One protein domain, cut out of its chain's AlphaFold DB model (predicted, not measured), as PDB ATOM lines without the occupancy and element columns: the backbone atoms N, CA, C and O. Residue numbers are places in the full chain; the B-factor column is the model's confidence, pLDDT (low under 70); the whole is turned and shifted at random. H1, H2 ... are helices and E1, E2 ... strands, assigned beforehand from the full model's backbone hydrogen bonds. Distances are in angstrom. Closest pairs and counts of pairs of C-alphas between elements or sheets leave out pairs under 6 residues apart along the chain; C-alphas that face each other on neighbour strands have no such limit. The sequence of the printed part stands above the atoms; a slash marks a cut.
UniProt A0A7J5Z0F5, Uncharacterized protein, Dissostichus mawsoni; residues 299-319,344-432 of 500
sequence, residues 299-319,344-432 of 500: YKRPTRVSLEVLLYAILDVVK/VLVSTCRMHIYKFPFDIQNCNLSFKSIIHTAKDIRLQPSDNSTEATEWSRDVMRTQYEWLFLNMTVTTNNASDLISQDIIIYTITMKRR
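Overview. This is residues 299 to 319 and 344 to 432 of the 500 residues of an uncharacterized protein of Dissostichus mawsoni (UniProt A0A7J5Z0F5). A long, twisted sheet of three antiparallel strands, in the order E2, E5, E4, makes an elongated slab, with the helix H1 lying along the edge strand E4. Toward the end of the slab where E4 and E5 are joined, a small parallel pair, E1 and E3, is only partly face to face with it in a loose sandwich, two sheets facing each other. The printed part has 110 residues, with five named strands and one named helix in the order E1, E2, E3, H1, E4, E5; the class is mixed, helices and strands, with 51 residues, under half, in named elements. The whole is only just loose, close to compact, with a radius of gyration of the C-alphas of 16.0 A and spans of 52 by 29 by 28 A.

Arrangement. E1, residues 303 to 307, and E3, residues 377 to 381, are parallel neighbours at 27 degrees; N 305 and O 378 are within hydrogen-bond range at 2.9 A. E2, residues 360 to 368, is an edge strand and the antiparallel neighbour of the inner strand E5, residues 422 to 431, at 159 degrees, with N 363 and O 427 at 2.9 A. The other edge strand, E4, residues 402 to 412, bends by 62 degrees at residue 405 and forms a hairpin with E5, antiparallel at 162 degrees, with N 424 and O 410 at 2.8 A. The best planes of the two sheets stand 41 degrees apart. The closest C-alphas of E3 and E5 are those of Pro 381 and Ile 423, 7.0 A apart. E1 and E5 are only just apart, with their closest C-alphas at 8.5 A. H1, residues 385 to 395, is on the three-stranded sheet at a height over the sheet of 7.4 A. It lies over E4 and runs along the strands, at 19 degrees to E4 on the local plane; their closest C-alphas are those of Ser 385 and Thr 408, 4.8 A. In H1 every O i to N i+4 pair is within hydrogen-bond range.

Along the chain. E1 begins at C-alpha 303, (161.406, 101.923, 124.321). E2 is 26.2 A long, E4 27.7 A and E5 28.3 A from first to last C-alpha; H1 is 15.7 A, E3 13.1 A and E1 12.8 A. H1 begins at C-alpha 385, (172.747, 117.767, 137.348), and E5 ends at C-alpha 431, (164.941, 136.532, 144.311).

Size, cuts and confidence. The two C-alphas farthest apart are those of Tyr 299 and Pro 357, 53.2 A. Residues 320 to 343 are not printed, and C-alphas 319 and 344 are 9.8 A apart across the cut, which lies between E1 and E2. Of the links printed whole, E3 to H1 is tight and the others are short. Residues 308 to 319 and 344 to 359 hold no named element. The mean pLDDT of the printed part is 85.2; residues 316 to 319, 398 to 400 and 414 to 418 are under 70.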
ATOM      1  N   TYR A 299     157.424  93.468 121.560       87.44
ATOM      2  CA  TYR A 299     156.600  94.198 122.525       87.44
ATOM      3  C   TYR A 299     157.081  94.090 123.986       87.44
ATOM      4  O   TYR A 299     156.768  94.963 124.788       87.44
ATOM      5  N   LYS A 300     157.868  93.062 124.344       87.44
ATOM      6  CA  LYS A 300     158.445  92.908 125.695       87.44
ATOM      7  C   LYS A 300     159.673  93.787 125.952       87.44
ATOM      8  O   LYS A 300     160.119  93.867 127.093       87.44
ATOM      9  N   ARG A 301     160.267  94.402 124.919       90.38
ATOM     10  CA  ARG A 301     161.388  95.339 125.092       90.38
ATOM     11  C   ARG A 301     160.834  96.750 125.331       90.38
ATOM     12  O   ARG A 301     160.016  97.187 124.516       90.38
ATOM     13  N   PRO A 302     161.262  97.478 126.378       90.00
ATOM     14  CA  PRO A 302     160.883  98.876 126.555       90.00
ATOM     15  C   PRO A 302     161.527  99.755 125.479       90.00
ATOM     16  O   PRO A 302     162.655  99.504 125.053       90.00
ATOM     17  N   THR A 303     160.825 100.809 125.075       91.50
ATOM     18  CA  THR A 303     161.406 101.923 124.321       91.50
ATOM     19  C   THR A 303     162.109 102.840 125.317       91.50
ATOM     20  O   THR A 303     161.513 103.213 126.326       91.50
ATOM     21  N   ARG A 304     163.377 103.186 125.079       91.50
ATOM     22  CA  ARG A 304     164.087 104.179 125.894       91.50
ATOM     23  C   ARG A 304     163.824 105.567 125.329       91.50
ATOM     24  O   ARG A 304     163.851 105.734 124.115       91.50
ATOM     25  N   VAL A 305     163.584 106.530 126.206       92.88
ATOM     26  CA  VAL A 305     163.418 107.943 125.862       92.88
ATOM     27  C   VAL A 305     164.360 108.735 126.760       92.88
ATOM     28  O   VAL A 305     164.159 108.772 127.977       92.88
ATOM     29  N   SER A 306     165.396 109.318 126.157       92.69
ATOM     30  CA  SER A 306     166.242 110.315 126.814       92.69
ATOM     31  C   SER A 306     165.515 111.658 126.819       92.69
ATOM     32  O   SER A 306     164.982 112.063 125.788       92.69
ATOM     33  N   LEU A 307     165.475 112.332 127.966       92.38
ATOM     34  CA  LEU A 307     164.913 113.673 128.108       92.38
ATOM     35  C   LEU A 307     166.012 114.660 128.507       92.38
ATOM     36  O   LEU A 307     166.701 114.458 129.506       92.38
ATOM     37  N   GLU A 308     166.130 115.736 127.742       91.75
ATOM     38  CA  GLU A 308     166.949 116.911 128.033       91.75
ATOM     39  C   GLU A 308     166.021 118.105 128.303       91.75
ATOM     40  O   GLU A 308     164.958 118.227 127.688       91.75
ATOM     41  N   VAL A 309     166.389 118.967 129.255       91.38
ATOM     42  CA  VAL A 309     165.607 120.158 129.625       91.38
ATOM     43  C   VAL A 309     166.554 121.331 129.852       91.38
ATOM     44  O   VAL A 309     167.275 121.372 130.847       91.38
ATOM     45  N   LEU A 310     166.500 122.313 128.950       91.06
ATOM     46  CA  LEU A 310     167.301 123.537 129.010       91.06
ATOM     47  C   LEU A 310     166.438 124.743 129.397       91.06
ATOM     48  O   LEU A 310     165.377 124.982 128.818       91.06
ATOM     49  N   LEU A 311     166.890 125.531 130.377       90.38
ATOM     50  CA  LEU A 311     166.125 126.668 130.899       90.38
ATOM     51  C   LEU A 311     166.503 127.996 130.219       90.38
ATOM     52  O   LEU A 311     167.383 128.720 130.679       90.38
ATOM     53  N   TYR A 312     165.784 128.363 129.157       86.81
ATOM     54  CA  TYR A 312     166.035 129.605 128.408       86.81
ATOM     55  C   TYR A 312     165.656 130.896 129.167       86.81
ATOM     56  O   TYR A 312     166.342 131.920 129.069       86.81
ATOM     57  N   ALA A 313     164.556 130.869 129.925       85.12
ATOM     58  CA  ALA A 313     164.082 131.982 130.748       85.12
ATOM     59  C   ALA A 313     163.135 131.490 131.854       85.12
ATOM     60  O   ALA A 313     162.393 130.530 131.660       85.12
ATOM     61  N   ILE A 314     163.112 132.197 132.989       83.81
ATOM     62  CA  ILE A 314     162.038 132.096 133.988       83.81
ATOM     63  C   ILE A 314     161.116 133.294 133.753       83.81
ATOM     64  O   ILE A 314     161.576 134.438 133.779       83.81
ATOM     65  N   LEU A 315     159.837 133.029 133.491       76.69
ATOM     66  CA  LEU A 315     158.823 134.039 133.196       76.69
ATOM     67  C   LEU A 315     157.738 134.006 134.269       76.69
ATOM     68  O   LEU A 315     157.244 132.929 134.597       76.69
ATOM     69  N   ASP A 316     157.335 135.179 134.751       64.81
ATOM     70  CA  ASP A 316     156.073 135.329 135.472       64.81
ATOM     71  C   ASP A 316     154.934 135.474 134.442       64.81
ATOM     72  O   ASP A 316     155.068 136.178 133.432       64.81
ATOM     73  N   VAL A 317     153.871 134.680 134.583       60.09
ATOM     74  CA  VAL A 317     153.098 134.204 133.418       60.09
ATOM     75  C   VAL A 317     151.838 135.028 133.148       60.09
ATOM     76  O   VAL A 317     150.802 134.786 133.760       60.09
ATOM     77  N   VAL A 318     151.860 135.879 132.109       52.44
ATOM     78  CA  VAL A 318     150.620 136.367 131.447       52.44
ATOM     79  C   VAL A 318     150.728 136.521 129.914       52.44
ATOM     80  O   VAL A 318     149.949 137.255 129.308       52.44
ATOM     81  N   LYS A 319     151.668 135.849 129.230       49.06
ATOM     82  CA  LYS A 319     151.723 135.877 127.751       49.06
ATOM     83  C   LYS A 319     151.581 134.505 127.117       49.06
ATOM     84  O   LYS A 319     152.316 133.570 127.410       49.06
ATOM     85  N   VAL A 344     156.874 126.631 126.477       83.69
ATOM     86  CA  VAL A 344     156.514 127.381 127.687       83.69
ATOM     87  C   VAL A 344     155.750 126.452 128.631       83.69
ATOM     88  O   VAL A 344     154.571 126.161 128.416       83.69
ATOM     89  N   LEU A 345     156.430 125.983 129.678       83.56
ATOM     90  CA  LEU A 345     155.855 125.130 130.716       83.56
ATOM     91  C   LEU A 345     155.275 125.978 131.856       83.56
ATOM     92  O   LEU A 345     155.965 126.819 132.428       83.56
ATOM     93  N   VAL A 346     154.018 125.719 132.221       84.38
ATOM     94  CA  VAL A 346     153.363 126.313 133.397       84.38
ATOM     95  C   VAL A 346     153.247 125.231 134.469       84.38
ATOM     96  O   VAL A 346     152.645 124.188 134.225       84.38
ATOM     97  N   SER A 347     153.826 125.471 135.646       85.19
ATOM     98  CA  SER A 347     153.838 124.528 136.772       85.19
ATOM     99  C   SER A 347     153.443 125.219 138.076       85.19
ATOM    100  O   SER A 347     153.681 126.412 138.258       85.19
ATOM    101  N   THR A 348     152.846 124.468 139.001       84.94
ATOM    102  CA  THR A 348     152.443 124.960 140.321       84.94
ATOM    103  C   THR A 348     153.541 124.694 141.355       84.94
ATOM    104  O   THR A 348     153.738 123.572 141.818       84.94
ATOM    105  N   CYS A 349     154.255 125.747 141.755       86.81
ATOM    106  CA  CYS A 349     155.295 125.684 142.784       86.81
ATOM    107  C   CYS A 349     154.796 126.245 144.127       86.81
ATOM    108  O   CYS A 349     154.116 127.271 144.173       86.81
ATOM    109  N   ARG A 350     155.136 125.583 145.243       83.81
ATOM    110  CA  ARG A 350     154.847 126.084 146.599       83.81
ATOM    111  C   ARG A 350     155.990 126.982 147.065       83.81
ATOM    112  O   ARG A 350     157.098 126.501 147.272       83.81
ATOM    113  N   MET A 351     155.701 128.266 147.257       83.00
ATOM    114  CA  MET A 351     156.705 129.283 147.574       83.00
ATOM    115  C   MET A 351     156.897 129.444 149.089       83.00
ATOM    116  O   MET A 351     155.942 129.604 149.850       83.00
ATOM    117  N   HIS A 352     158.148 129.453 149.542       84.12
ATOM    118  CA  HIS A 352     158.527 129.665 150.937       84.12
ATOM    119  C   HIS A 352     158.915 131.130 151.190       84.12
ATOM    120  O   HIS A 352     160.089 131.491 151.138       84.12
ATOM    121  N   ILE A 353     157.937 131.986 151.499       84.31
ATOM    122  CA  ILE A 353     158.155 133.443 151.645       84.31
ATOM    123  C   ILE A 353     158.673 133.897 153.021       84.31
ATOM    124  O   ILE A 353     158.815 135.090 153.260       84.31
ATOM    125  N   TYR A 354     158.991 132.987 153.949       83.56
ATOM    126  CA  TYR A 354     159.362 133.356 155.328       83.56
ATOM    127  C   TYR A 354     160.538 134.354 155.407       83.56
ATOM    128  O   TYR A 354     160.508 135.268 156.229       83.56
ATOM    129  N   LYS A 355     161.540 134.208 154.524       85.62
ATOM    130  CA  LYS A 355     162.712 135.101 154.414       85.62
ATOM    131  C   LYS A 355     162.579 136.175 153.320       85.62
ATOM    132  O   LYS A 355     163.594 136.737 152.914       85.62
ATOM    133  N   PHE A 356     161.374 136.443 152.817       81.94
ATOM    134  CA  PHE A 356     161.138 137.479 151.807       81.94
ATOM    135  C   PHE A 356     161.724 138.839 152.253       81.94
ATOM    136  O   PHE A 356     161.562 139.193 153.423       81.94
ATOM    137  N   PRO A 357     162.389 139.611 151.367       81.88
ATOM    138  CA  PRO A 357     162.623 139.367 149.933       81.88
ATOM    139  C   PRO A 357     163.934 138.613 149.610       81.88
ATOM    140  O   PRO A 357     164.373 138.597 148.463       81.88
ATOM    141  N   PHE A 358     164.607 138.029 150.606       88.00
ATOM    142  CA  PHE A 358     165.869 137.286 150.459       88.00
ATOM    143  C   PHE A 358     165.643 135.771 150.318       88.00
ATOM    144  O   PHE A 358     166.419 134.957 150.828       88.00
ATOM    145  N   ASP A 359     164.549 135.381 149.668       88.44
ATOM    146  CA  ASP A 359     164.128 133.996 149.530       88.44
ATOM    147  C   ASP A 359     164.858 133.237 148.406       88.44
ATOM    148  O   ASP A 359     165.262 133.786 147.375       88.44
ATOM    149  N   ILE A 360     165.030 131.935 148.646       91.25
ATOM    150  CA  ILE A 360     165.495 130.935 147.684       91.25
ATOM    151  C   ILE A 360     164.376 129.901 147.586       91.25
ATOM    152  O   ILE A 360     163.872 129.449 148.615       91.25
ATOM    153  N   GLN A 361     163.986 129.565 146.363       90.88
ATOM    154  CA  GLN A 361     162.876 128.675 146.053       90.88
ATOM    155  C   GLN A 361     163.378 127.475 145.254       90.88
ATOM    156  O   GLN A 361     164.256 127.620 144.403       90.88
ATOM    157  N   ASN A 362     162.785 126.314 145.527       92.56
ATOM    158  CA  ASN A 362     163.067 125.053 144.852       92.56
ATOM    159  C   ASN A 362     161.764 124.581 144.200       92.56
ATOM    160  O   ASN A 362     160.830 124.197 144.906       92.56
ATOM    161  N   CYS A 363     161.687 124.648 142.874       91.94
ATOM    162  CA  CYS A 363     160.486 124.310 142.118       91.94
ATOM    163  C   CYS A 363     160.706 123.050 141.283       91.94
ATOM    164  O   CYS A 363     161.664 122.964 140.518       91.94
ATOM    165  N   ASN A 364     159.803 122.079 141.413       93.06
ATOM    166  CA  ASN A 364     159.959 120.761 140.806       93.06
ATOM    167  C   ASN A 364     159.145 120.668 139.508       93.06
ATOM    168  O   ASN A 364     157.930 120.871 139.519       93.06
ATOM    169  N   LEU A 365     159.799 120.297 138.409       91.81
ATOM    170  CA  LEU A 365     159.161 119.880 137.161       91.81
ATOM    171  C   LEU A 365     159.269 118.357 137.047       91.81
ATOM    172  O   LEU A 365     160.371 117.816 136.958       91.81
ATOM    173  N   SER A 366     158.132 117.661 137.092       91.00
ATOM    174  CA  SER A 366     158.068 116.201 137.013       91.00
ATOM    175  C   SER A 366     157.582 115.736 135.642       91.00
ATOM    176  O   SER A 366     156.463 116.025 135.221       91.00
ATOM    177  N   PHE A 367     158.420 114.959 134.962       91.44
ATOM    178  CA  PHE A 367     158.118 114.341 133.679       91.44
ATOM    179  C   PHE A 367     157.888 112.845 133.885       91.44
ATOM    180  O   PHE A 367     158.714 112.145 134.475       91.44
ATOM    181  N   LYS A 368     156.744 112.358 133.405       89.62
ATOM    182  CA  LYS A 368     156.350 110.947 133.437       89.62
ATOM    183  C   LYS A 368     155.433 110.634 132.261       89.62
ATOM    184  O   LYS A 368     154.780 111.533 131.732       89.62
ATOM    185  N   SER A 369     155.318 109.360 131.886       88.81
ATOM    186  CA  SER A 369     154.255 108.959 130.960       88.81
ATOM    187  C   SER A 369     152.888 109.056 131.643       88.81
ATOM    188  O   SER A 369     152.745 108.729 132.820       88.81
ATOM    189  N   ILE A 370     151.868 109.489 130.901       87.25
ATOM    190  CA  ILE A 370     150.480 109.492 131.383       87.25
ATOM    191  C   ILE A 370     149.894 108.073 131.324       87.25
ATOM    192  O   ILE A 370     149.196 107.663 132.245       87.25
ATOM    193  N   ILE A 371     150.208 107.324 130.260       88.19
ATOM    194  CA  ILE A 371     149.557 106.048 129.920       88.19
ATOM    195  C   ILE A 371     150.490 104.850 130.141       88.19
ATOM    196  O   ILE A 371     150.056 103.807 130.621       88.19
ATOM    197  N   HIS A 372     151.771 104.974 129.786       87.75
ATOM    198  CA  HIS A 372     152.678 103.830 129.729       87.75
ATOM    199  C   HIS A 372     153.356 103.527 131.070       87.75
ATOM    200  O   HIS A 372     153.565 104.409 131.908       87.75
ATOM    201  N   THR A 373     153.722 102.256 131.249       88.62
ATOM    202  CA  THR A 373     154.501 101.778 132.399       88.62
ATOM    203  C   THR A 373     155.985 101.677 132.050       88.62
ATOM    204  O   THR A 373     156.361 101.668 130.876       88.62
ATOM    205  N   ALA A 374     156.831 101.484 133.065       87.00
ATOM    206  CA  ALA A 374     158.268 101.269 132.891       87.00
ATOM    207  C   ALA A 374     158.645  99.985 132.097       87.00
ATOM    208  O   ALA A 374     159.813  99.765 131.771       87.00
ATOM    209  N   LYS A 375     157.676  99.116 131.764       85.88
ATOM    210  CA  LYS A 375     157.865  97.988 130.828       85.88
ATOM    211  C   LYS A 375     157.799  98.410 129.360       85.88
ATOM    212  O   LYS A 375     158.424  97.774 128.517       85.88
ATOM    213  N   ASP A 376     157.029  99.454 129.068       88.56
ATOM    214  CA  ASP A 376     156.735  99.902 127.708       88.56
ATOM    215  C   ASP A 376     157.647 101.062 127.314       88.56
ATOM    216  O   ASP A 376     158.220 101.056 126.223       88.56
ATOM    217  N   ILE A 377     157.809 102.032 128.220       89.56
ATOM    218  CA  ILE A 377     158.649 103.216 128.040       89.56
ATOM    219  C   ILE A 377     159.515 103.407 129.284       89.56
ATOM    220  O   ILE A 377     159.001 103.540 130.393       89.56
ATOM    221  N   ARG A 378     160.835 103.442 129.087       89.50
ATOM    222  CA  ARG A 378     161.831 103.798 130.102       89.50
ATOM    223  C   ARG A 378     162.274 105.239 129.874       89.50
ATOM    224  O   ARG A 378     162.834 105.540 128.821       89.50
ATOM    225  N   LEU A 379     162.009 106.102 130.850       89.88
ATOM    226  CA  LEU A 379     162.434 107.503 130.843       89.88
ATOM    227  C   LEU A 379     163.791 107.612 131.541       89.88
ATOM    228  O   LEU A 379     163.936 107.173 132.679       89.88
ATOM    229  N   GLN A 380     164.770 108.199 130.862       91.19
ATOM    230  CA  GLN A 380     166.103 108.476 131.400       91.19
ATOM    231  C   GLN A 380     166.463 109.947 131.112       91.19
ATOM    232  O   GLN A 380     166.070 110.459 130.065       91.19
ATOM    233  N   PRO A 381     167.152 110.668 132.010       92.31
ATOM    234  CA  PRO A 381     167.688 111.983 131.681       92.31
ATOM    235  C   PRO A 381     168.840 111.834 130.679       92.31
ATOM    236  O   PRO A 381     169.537 110.817 130.696       92.31
ATOM    237  N   SER A 382     169.021 112.828 129.810       91.94
ATOM    238  CA  SER A 382     170.201 112.929 128.943       91.94
ATOM    239  C   SER A 382     171.428 113.340 129.768       91.94
ATOM    240  O   SER A 382     172.440 112.644 129.773       91.94
ATOM    241  N   ASP A 383     171.274 114.412 130.549       91.62
ATOM    242  CA  ASP A 383     172.351 115.074 131.290       91.62
ATOM    243  C   ASP A 383     172.354 114.770 132.790       91.62
ATOM    244  O   ASP A 383     171.316 114.540 133.425       91.62
ATOM    245  N   ASN A 384     173.534 114.899 133.397       93.44
ATOM    246  CA  ASN A 384     173.681 114.982 134.844       93.44
ATOM    247  C   ASN A 384     173.286 116.375 135.372       93.44
ATOM    248  O   ASN A 384     173.195 117.359 134.640       93.44
ATOM    249  N   SER A 385     173.105 116.496 136.691       93.62
ATOM    250  CA  SER A 385     172.747 117.767 137.348       93.62
ATOM    251  C   SER A 385     173.756 118.902 137.128       93.62
ATOM    252  O   SER A 385     173.372 120.074 137.105       93.62
ATOM    253  N   THR A 386     175.038 118.577 136.951       94.19
ATOM    254  CA  THR A 386     176.099 119.540 136.630       94.19
ATOM    255  C   THR A 386     175.973 120.061 135.202       94.19
ATOM    256  O   THR A 386     175.906 121.272 135.010       94.19
ATOM    257  N   GLU A 387     175.850 119.157 134.230       93.50
ATOM    258  CA  GLU A 387     175.736 119.459 132.796       93.50
ATOM    259  C   GLU A 387     174.452 120.251 132.510       93.50
ATOM    260  O   GLU A 387     174.516 121.353 131.972       93.50
ATOM    261  N   ALA A 388     173.298 119.787 133.005       91.31
ATOM    262  CA  ALA A 388     172.022 120.500 132.878       91.31
ATOM    263  C   ALA A 388     172.060 121.917 133.491       91.31
ATOM    264  O   ALA A 388     171.407 122.838 132.991       91.31
ATOM    265  N   THR A 389     172.833 122.114 134.569       93.44
ATOM    266  CA  THR A 389     173.045 123.432 135.190       93.44
ATOM    267  C   THR A 389     173.951 124.334 134.347       93.44
ATOM    268  O   THR A 389     173.721 125.544 134.305       93.44
ATOM    269  N   GLU A 390     174.984 123.778 133.715       93.44
ATOM    270  CA  GLU A 390     175.938 124.516 132.884       93.44
ATOM    271  C   GLU A 390     175.308 124.932 131.552       93.44
ATOM    272  O   GLU A 390     175.250 126.129 131.266       93.44
ATOM    273  N   TRP A 391     174.703 123.992 130.819       91.50
ATOM    274  CA  TRP A 391     173.979 124.279 129.578       91.50
ATOM    275  C   TRP A 391     172.846 125.284 129.787       91.50
ATOM    276  O   TRP A 391     172.761 126.284 129.072       91.50
ATOM    277  N   SER A 392     172.023 125.094 130.829       91.94
ATOM    278  CA  SER A 392     170.974 126.064 131.176       91.94
ATOM    279  C   SER A 392     171.540 127.454 131.473       91.94
ATOM    280  O   SER A 392     170.882 128.446 131.184       91.94
ATOM    281  N   ARG A 393     172.750 127.567 132.040       89.25
ATOM    282  CA  ARG A 393     173.370 128.867 132.335       89.25
ATOM    283  C   ARG A 393     173.840 129.588 131.074       89.25
ATOM    284  O   ARG A 393     173.706 130.809 131.030       89.25
ATOM    285  N   ASP A 394     174.371 128.862 130.093       88.31
ATOM    286  CA  ASP A 394     174.855 129.439 128.833       88.31
ATOM    287  C   ASP A 394     173.700 129.953 127.953       88.31
ATOM    288  O   ASP A 394     173.739 131.074 127.438       88.31
ATOM    289  N   VAL A 395     172.605 129.188 127.860       87.56
ATOM    290  CA  VAL A 395     171.454 129.577 127.025       87.56
ATOM    291  C   VAL A 395     170.554 130.648 127.655       87.56
ATOM    292  O   VAL A 395     169.809 131.310 126.927       87.56
ATOM    293  N   MET A 396     170.594 130.847 128.982       84.00
ATOM    294  CA  MET A 396     169.622 131.688 129.693       84.00
ATOM    295  C   MET A 396     169.756 133.182 129.354       84.00
ATOM    296  O   MET A 396     170.727 133.848 129.717       84.00
ATOM    297  N   ARG A 397     168.730 133.758 128.716       70.50
ATOM    298  CA  ARG A 397     168.782 135.148 128.214       70.50
ATOM    299  C   ARG A 397     168.309 136.213 129.198       70.50
ATOM    300  O   ARG A 397     168.684 137.377 129.040       70.50
ATOM    301  N   THR A 398     167.482 135.869 130.186       66.38
ATOM    302  CA  THR A 398     166.891 136.842 131.122       66.38
ATOM    303  C   THR A 398     166.842 136.324 132.561       66.38
ATOM    304  O   THR A 398     166.450 135.195 132.827       66.38
ATOM    305  N   GLN A 399     167.213 137.193 133.507       62.81
ATOM    306  CA  GLN A 399     167.184 136.945 134.956       62.81
ATOM    307  C   GLN A 399     166.604 138.168 135.682       62.81
ATOM    308  O   GLN A 399     167.309 138.843 136.438       62.81
ATOM    309  N   TYR A 400     165.350 138.494 135.344       64.50
ATOM    310  CA  TYR A 400     164.655 139.735 135.714       64.50
ATOM    311  C   TYR A 400     164.421 139.829 137.231       64.50
ATOM    312  O   TYR A 400     165.141 140.523 137.943       64.50
ATOM    313  N   GLU A 401     163.469 139.049 137.738       70.50
ATOM    314  CA  GLU A 401     163.148 138.932 139.165       70.50
ATOM    315  C   GLU A 401     164.006 137.847 139.841       70.50
ATOM    316  O   GLU A 401     164.439 137.987 140.991       70.50
ATOM    317  N   TRP A 402     164.295 136.778 139.092       80.81
ATOM    318  CA  TRP A 402     164.909 135.547 139.579       80.81
ATOM    319  C   TRP A 402     166.306 135.321 139.006       80.81
ATOM    320  O   TRP A 402     166.531 135.347 137.797       80.81
ATOM    321  N   LEU A 403     167.243 135.042 139.907       85.81
ATOM    322  CA  LEU A 403     168.572 134.523 139.622       85.81
ATOM    323  C   LEU A 403     168.507 132.990 139.628       85.81
ATOM    324  O   LEU A 403     168.253 132.391 140.675       85.81
ATOM    325  N   PHE A 404     168.763 132.355 138.485       90.50
ATOM    326  CA  PHE A 404     168.938 130.902 138.413       90.50
ATOM    327  C   PHE A 404     170.249 130.502 139.102       90.50
ATOM    328  O   PHE A 404     171.319 131.022 138.767       90.50
ATOM    329  N   LEU A 405     170.162 129.591 140.077       91.00
ATOM    330  CA  LEU A 405     171.322 129.089 140.811       91.00
ATOM    331  C   LEU A 405     171.815 127.772 140.210       91.00
ATOM    332  O   LEU A 405     172.935 127.728 139.697       91.00
ATOM    333  N   ASN A 406     170.987 126.728 140.262       93.44
ATOM    334  CA  ASN A 406     171.271 125.406 139.707       93.44
ATOM    335  C   ASN A 406     169.981 124.635 139.382       93.44
ATOM    336  O   ASN A 406     168.879 125.037 139.766       93.44
ATOM    337  N   MET A 407     170.141 123.519 138.677       93.56
ATOM    338  CA  MET A 407     169.090 122.554 138.377       93.56
ATOM    339  C   MET A 407     169.560 121.166 138.823       93.56
ATOM    340  O   MET A 407     170.600 120.689 138.380       93.56
ATOM    341  N   THR A 408     168.817 120.507 139.711       95.12
ATOM    342  CA  THR A 408     169.134 119.142 140.145       95.12
ATOM    343  C   THR A 408     168.191 118.145 139.488       95.12
ATOM    344  O   THR A 408     166.972 118.196 139.654       95.12
ATOM    345  N   VAL A 409     168.773 117.234 138.710       94.50
ATOM    346  CA  VAL A 409     168.063 116.135 138.051       94.50
ATOM    347  C   VAL A 409     168.009 114.953 139.012       94.50
ATOM    348  O   VAL A 409     169.037 114.527 139.534       94.50
ATOM    349  N   THR A 410     166.813 114.429 139.263       91.56
ATOM    350  CA  THR A 410     166.598 113.255 140.119       91.56
ATOM    351  C   THR A 410     165.677 112.256 139.428       91.56
ATOM    352  O   THR A 410     164.668 112.634 138.835       91.56
ATOM    353  N   THR A 411     166.036 110.974 139.481       88.06
ATOM    354  CA  THR A 411     165.304 109.884 138.831       88.06
ATOM    355  C   THR A 411     164.693 108.962 139.875       88.06
ATOM    356  O   THR A 411     165.387 108.247 140.596       88.06
ATOM    357  N   ASN A 412     163.363 108.949 139.938       82.00
ATOM    358  CA  ASN A 412     162.635 107.970 140.732       82.00
ATOM    359  C   ASN A 412     162.319 106.780 139.825       82.00
ATOM    360  O   ASN A 412     161.279 106.736 139.166       82.00
ATOM    361  N   ASN A 413     163.269 105.848 139.761       73.31
ATOM    362  CA  ASN A 413     163.140 104.630 138.970       73.31
ATOM    363  C   ASN A 413     162.066 103.714 139.567       73.31
ATOM    364  O   ASN A 413     162.075 103.421 140.763       73.31
ATOM    365  N   ALA A 414     161.185 103.208 138.709       67.12
ATOM    366  CA  ALA A 414     160.189 102.209 139.063       67.12
ATOM    367  C   ALA A 414     160.854 100.906 139.554       67.12
ATOM    368  O   ALA A 414     161.444 100.178 138.747       67.12
ATOM    369  N   SER A 415     160.737 100.599 140.852       60.81
ATOM    370  CA  SER A 415     161.163  99.314 141.432       60.81
ATOM    371  C   SER A 415     160.221  98.173 141.046       60.81
ATOM    372  O   SER A 415     160.672  97.057 140.794       60.81
ATOM    373  N   ASP A 416     158.922  98.467 140.945       58.41
ATOM    374  CA  ASP A 416     157.873  97.484 140.694       58.41
ATOM    375  C   ASP A 416     157.360  97.504 139.253       58.41
ATOM    376  O   ASP A 416     157.347  98.517 138.550       58.41
ATOM    377  N   LEU A 417     156.817  96.358 138.842       57.44
ATOM    378  CA  LEU A 417     156.267  96.073 137.512       57.44
ATOM    379  C   LEU A 417     155.018  96.897 137.120       57.44
ATOM    380  O   LEU A 417     154.503  96.697 136.014       57.44
ATOM    381  N   ILE A 418     154.527  97.746 138.030       62.12
ATOM    382  CA  ILE A 418     153.358  98.636 137.896       62.12
ATOM    383  C   ILE A 418     153.783 100.117 137.971       62.12
ATOM    384  O   ILE A 418     153.090 100.983 137.440       62.12
ATOM    385  N   SER A 419     154.930 100.428 138.587       73.19
ATOM    386  CA  SER A 419     155.412 101.807 138.701       73.19
ATOM    387  C   SER A 419     155.838 102.407 137.352       73.19
ATOM    388  O   SER A 419     156.275 101.718 136.425       73.19
ATOM    389  N   GLN A 420     155.687 103.727 137.253       82.00
ATOM    390  CA  GLN A 420     156.149 104.548 136.136       82.00
ATOM    391  C   GLN A 420     157.504 105.155 136.500       82.00
ATOM    392  O   GLN A 420     157.699 105.539 137.652       82.00
ATOM    393  N   ASP A 421     158.410 105.285 135.533       86.56
ATOM    394  CA  ASP A 421     159.613 106.094 135.738       86.56
ATOM    395  C   ASP A 421     159.232 107.579 135.766       86.56
ATOM    396  O   ASP A 421     158.416 108.039 134.959       86.56
ATOM    397  N   ILE A 422     159.815 108.322 136.709       89.25
ATOM    398  CA  ILE A 422     159.592 109.761 136.869       89.25
ATOM    399  C   ILE A 422     160.947 110.463 136.924       89.25
ATOM    400  O   ILE A 422     161.765 110.175 137.801       89.25
ATOM    401  N   ILE A 423     161.157 111.419 136.019       91.81
ATOM    402  CA  ILE A 423     162.296 112.341 136.061       91.81
ATOM    403  C   ILE A 423     161.812 113.636 136.707       91.81
ATOM    404  O   ILE A 423     160.809 114.210 136.283       91.81
ATOM    405  N   ILE A 424     162.504 114.094 137.746       93.00
ATOM    406  CA  ILE A 424     162.186 115.324 138.467       93.00
ATOM    407  C   ILE A 424     163.371 116.277 138.335       93.00
ATOM    408  O   ILE A 424     164.442 116.033 138.896       93.00
ATOM    409  N   TYR A 425     163.150 117.375 137.615       94.06
ATOM    410  CA  TYR A 425     164.060 118.511 137.537       94.06
ATOM    411  C   TYR A 425     163.670 119.515 138.622       94.06
ATOM    412  O   TYR A 425     162.625 120.160 138.533       94.06
ATOM    413  N   THR A 426     164.492 119.640 139.659       94.62
ATOM    414  CA  THR A 426     164.314 120.659 140.700       94.62
ATOM    415  C   THR A 426     165.126 121.895 140.321       94.62
ATOM    416  O   THR A 426     166.353 121.855 140.269       94.62
ATOM    417  N   ILE A 427     164.438 122.996 140.036       93.62
ATOM    418  CA  ILE A 427     165.025 124.287 139.672       93.62
ATOM    419  C   ILE A 427     165.188 125.114 140.947       93.62
ATOM    420  O   ILE A 427     164.197 125.430 141.608       93.62
ATOM    421  N   THR A 428     166.425 125.495 141.272       93.56
ATOM    422  CA  THR A 428     166.727 126.381 142.403       93.56
ATOM    423  C   THR A 428     166.926 127.811 141.912       93.56
ATOM    424  O   THR A 428     167.819 128.103 141.109       93.56
ATOM    425  N   MET A 429     166.123 128.730 142.441       90.19
ATOM    426  CA  MET A 429     166.074 130.136 142.033       90.19
ATOM    427  C   MET A 429     166.086 131.070 143.247       90.19
ATOM    428  O   MET A 429     165.508 130.769 144.289       90.19
ATOM    429  N   LYS A 430     166.758 132.218 143.126       88.69
ATOM    430  CA  LYS A 430     166.902 133.228 144.189       88.69
ATOM    431  C   LYS A 430     166.323 134.567 143.744       88.69
ATOM    432  O   LYS A 430     166.649 135.038 142.658       88.69
ATOM    433  N   ARG A 431     165.526 135.213 144.596       85.50
ATOM    434  CA  ARG A 431     164.941 136.532 144.311       85.50
ATOM    435  C   ARG A 431     166.007 137.637 144.316       85.50
ATOM    436  O   ARG A 431     166.896 137.659 145.174       85.50
ATOM    437  N   ARG A 432     165.917 138.599 143.387       80.50
ATOM    438  CA  ARG A 432     166.707 139.846 143.422       80.50
ATOM    439  C   ARG A 432     166.075 140.840 144.412       80.50
ATOM    440  O   ARG A 432     165.192 141.615 144.064       80.50
TER     441      ARG A 432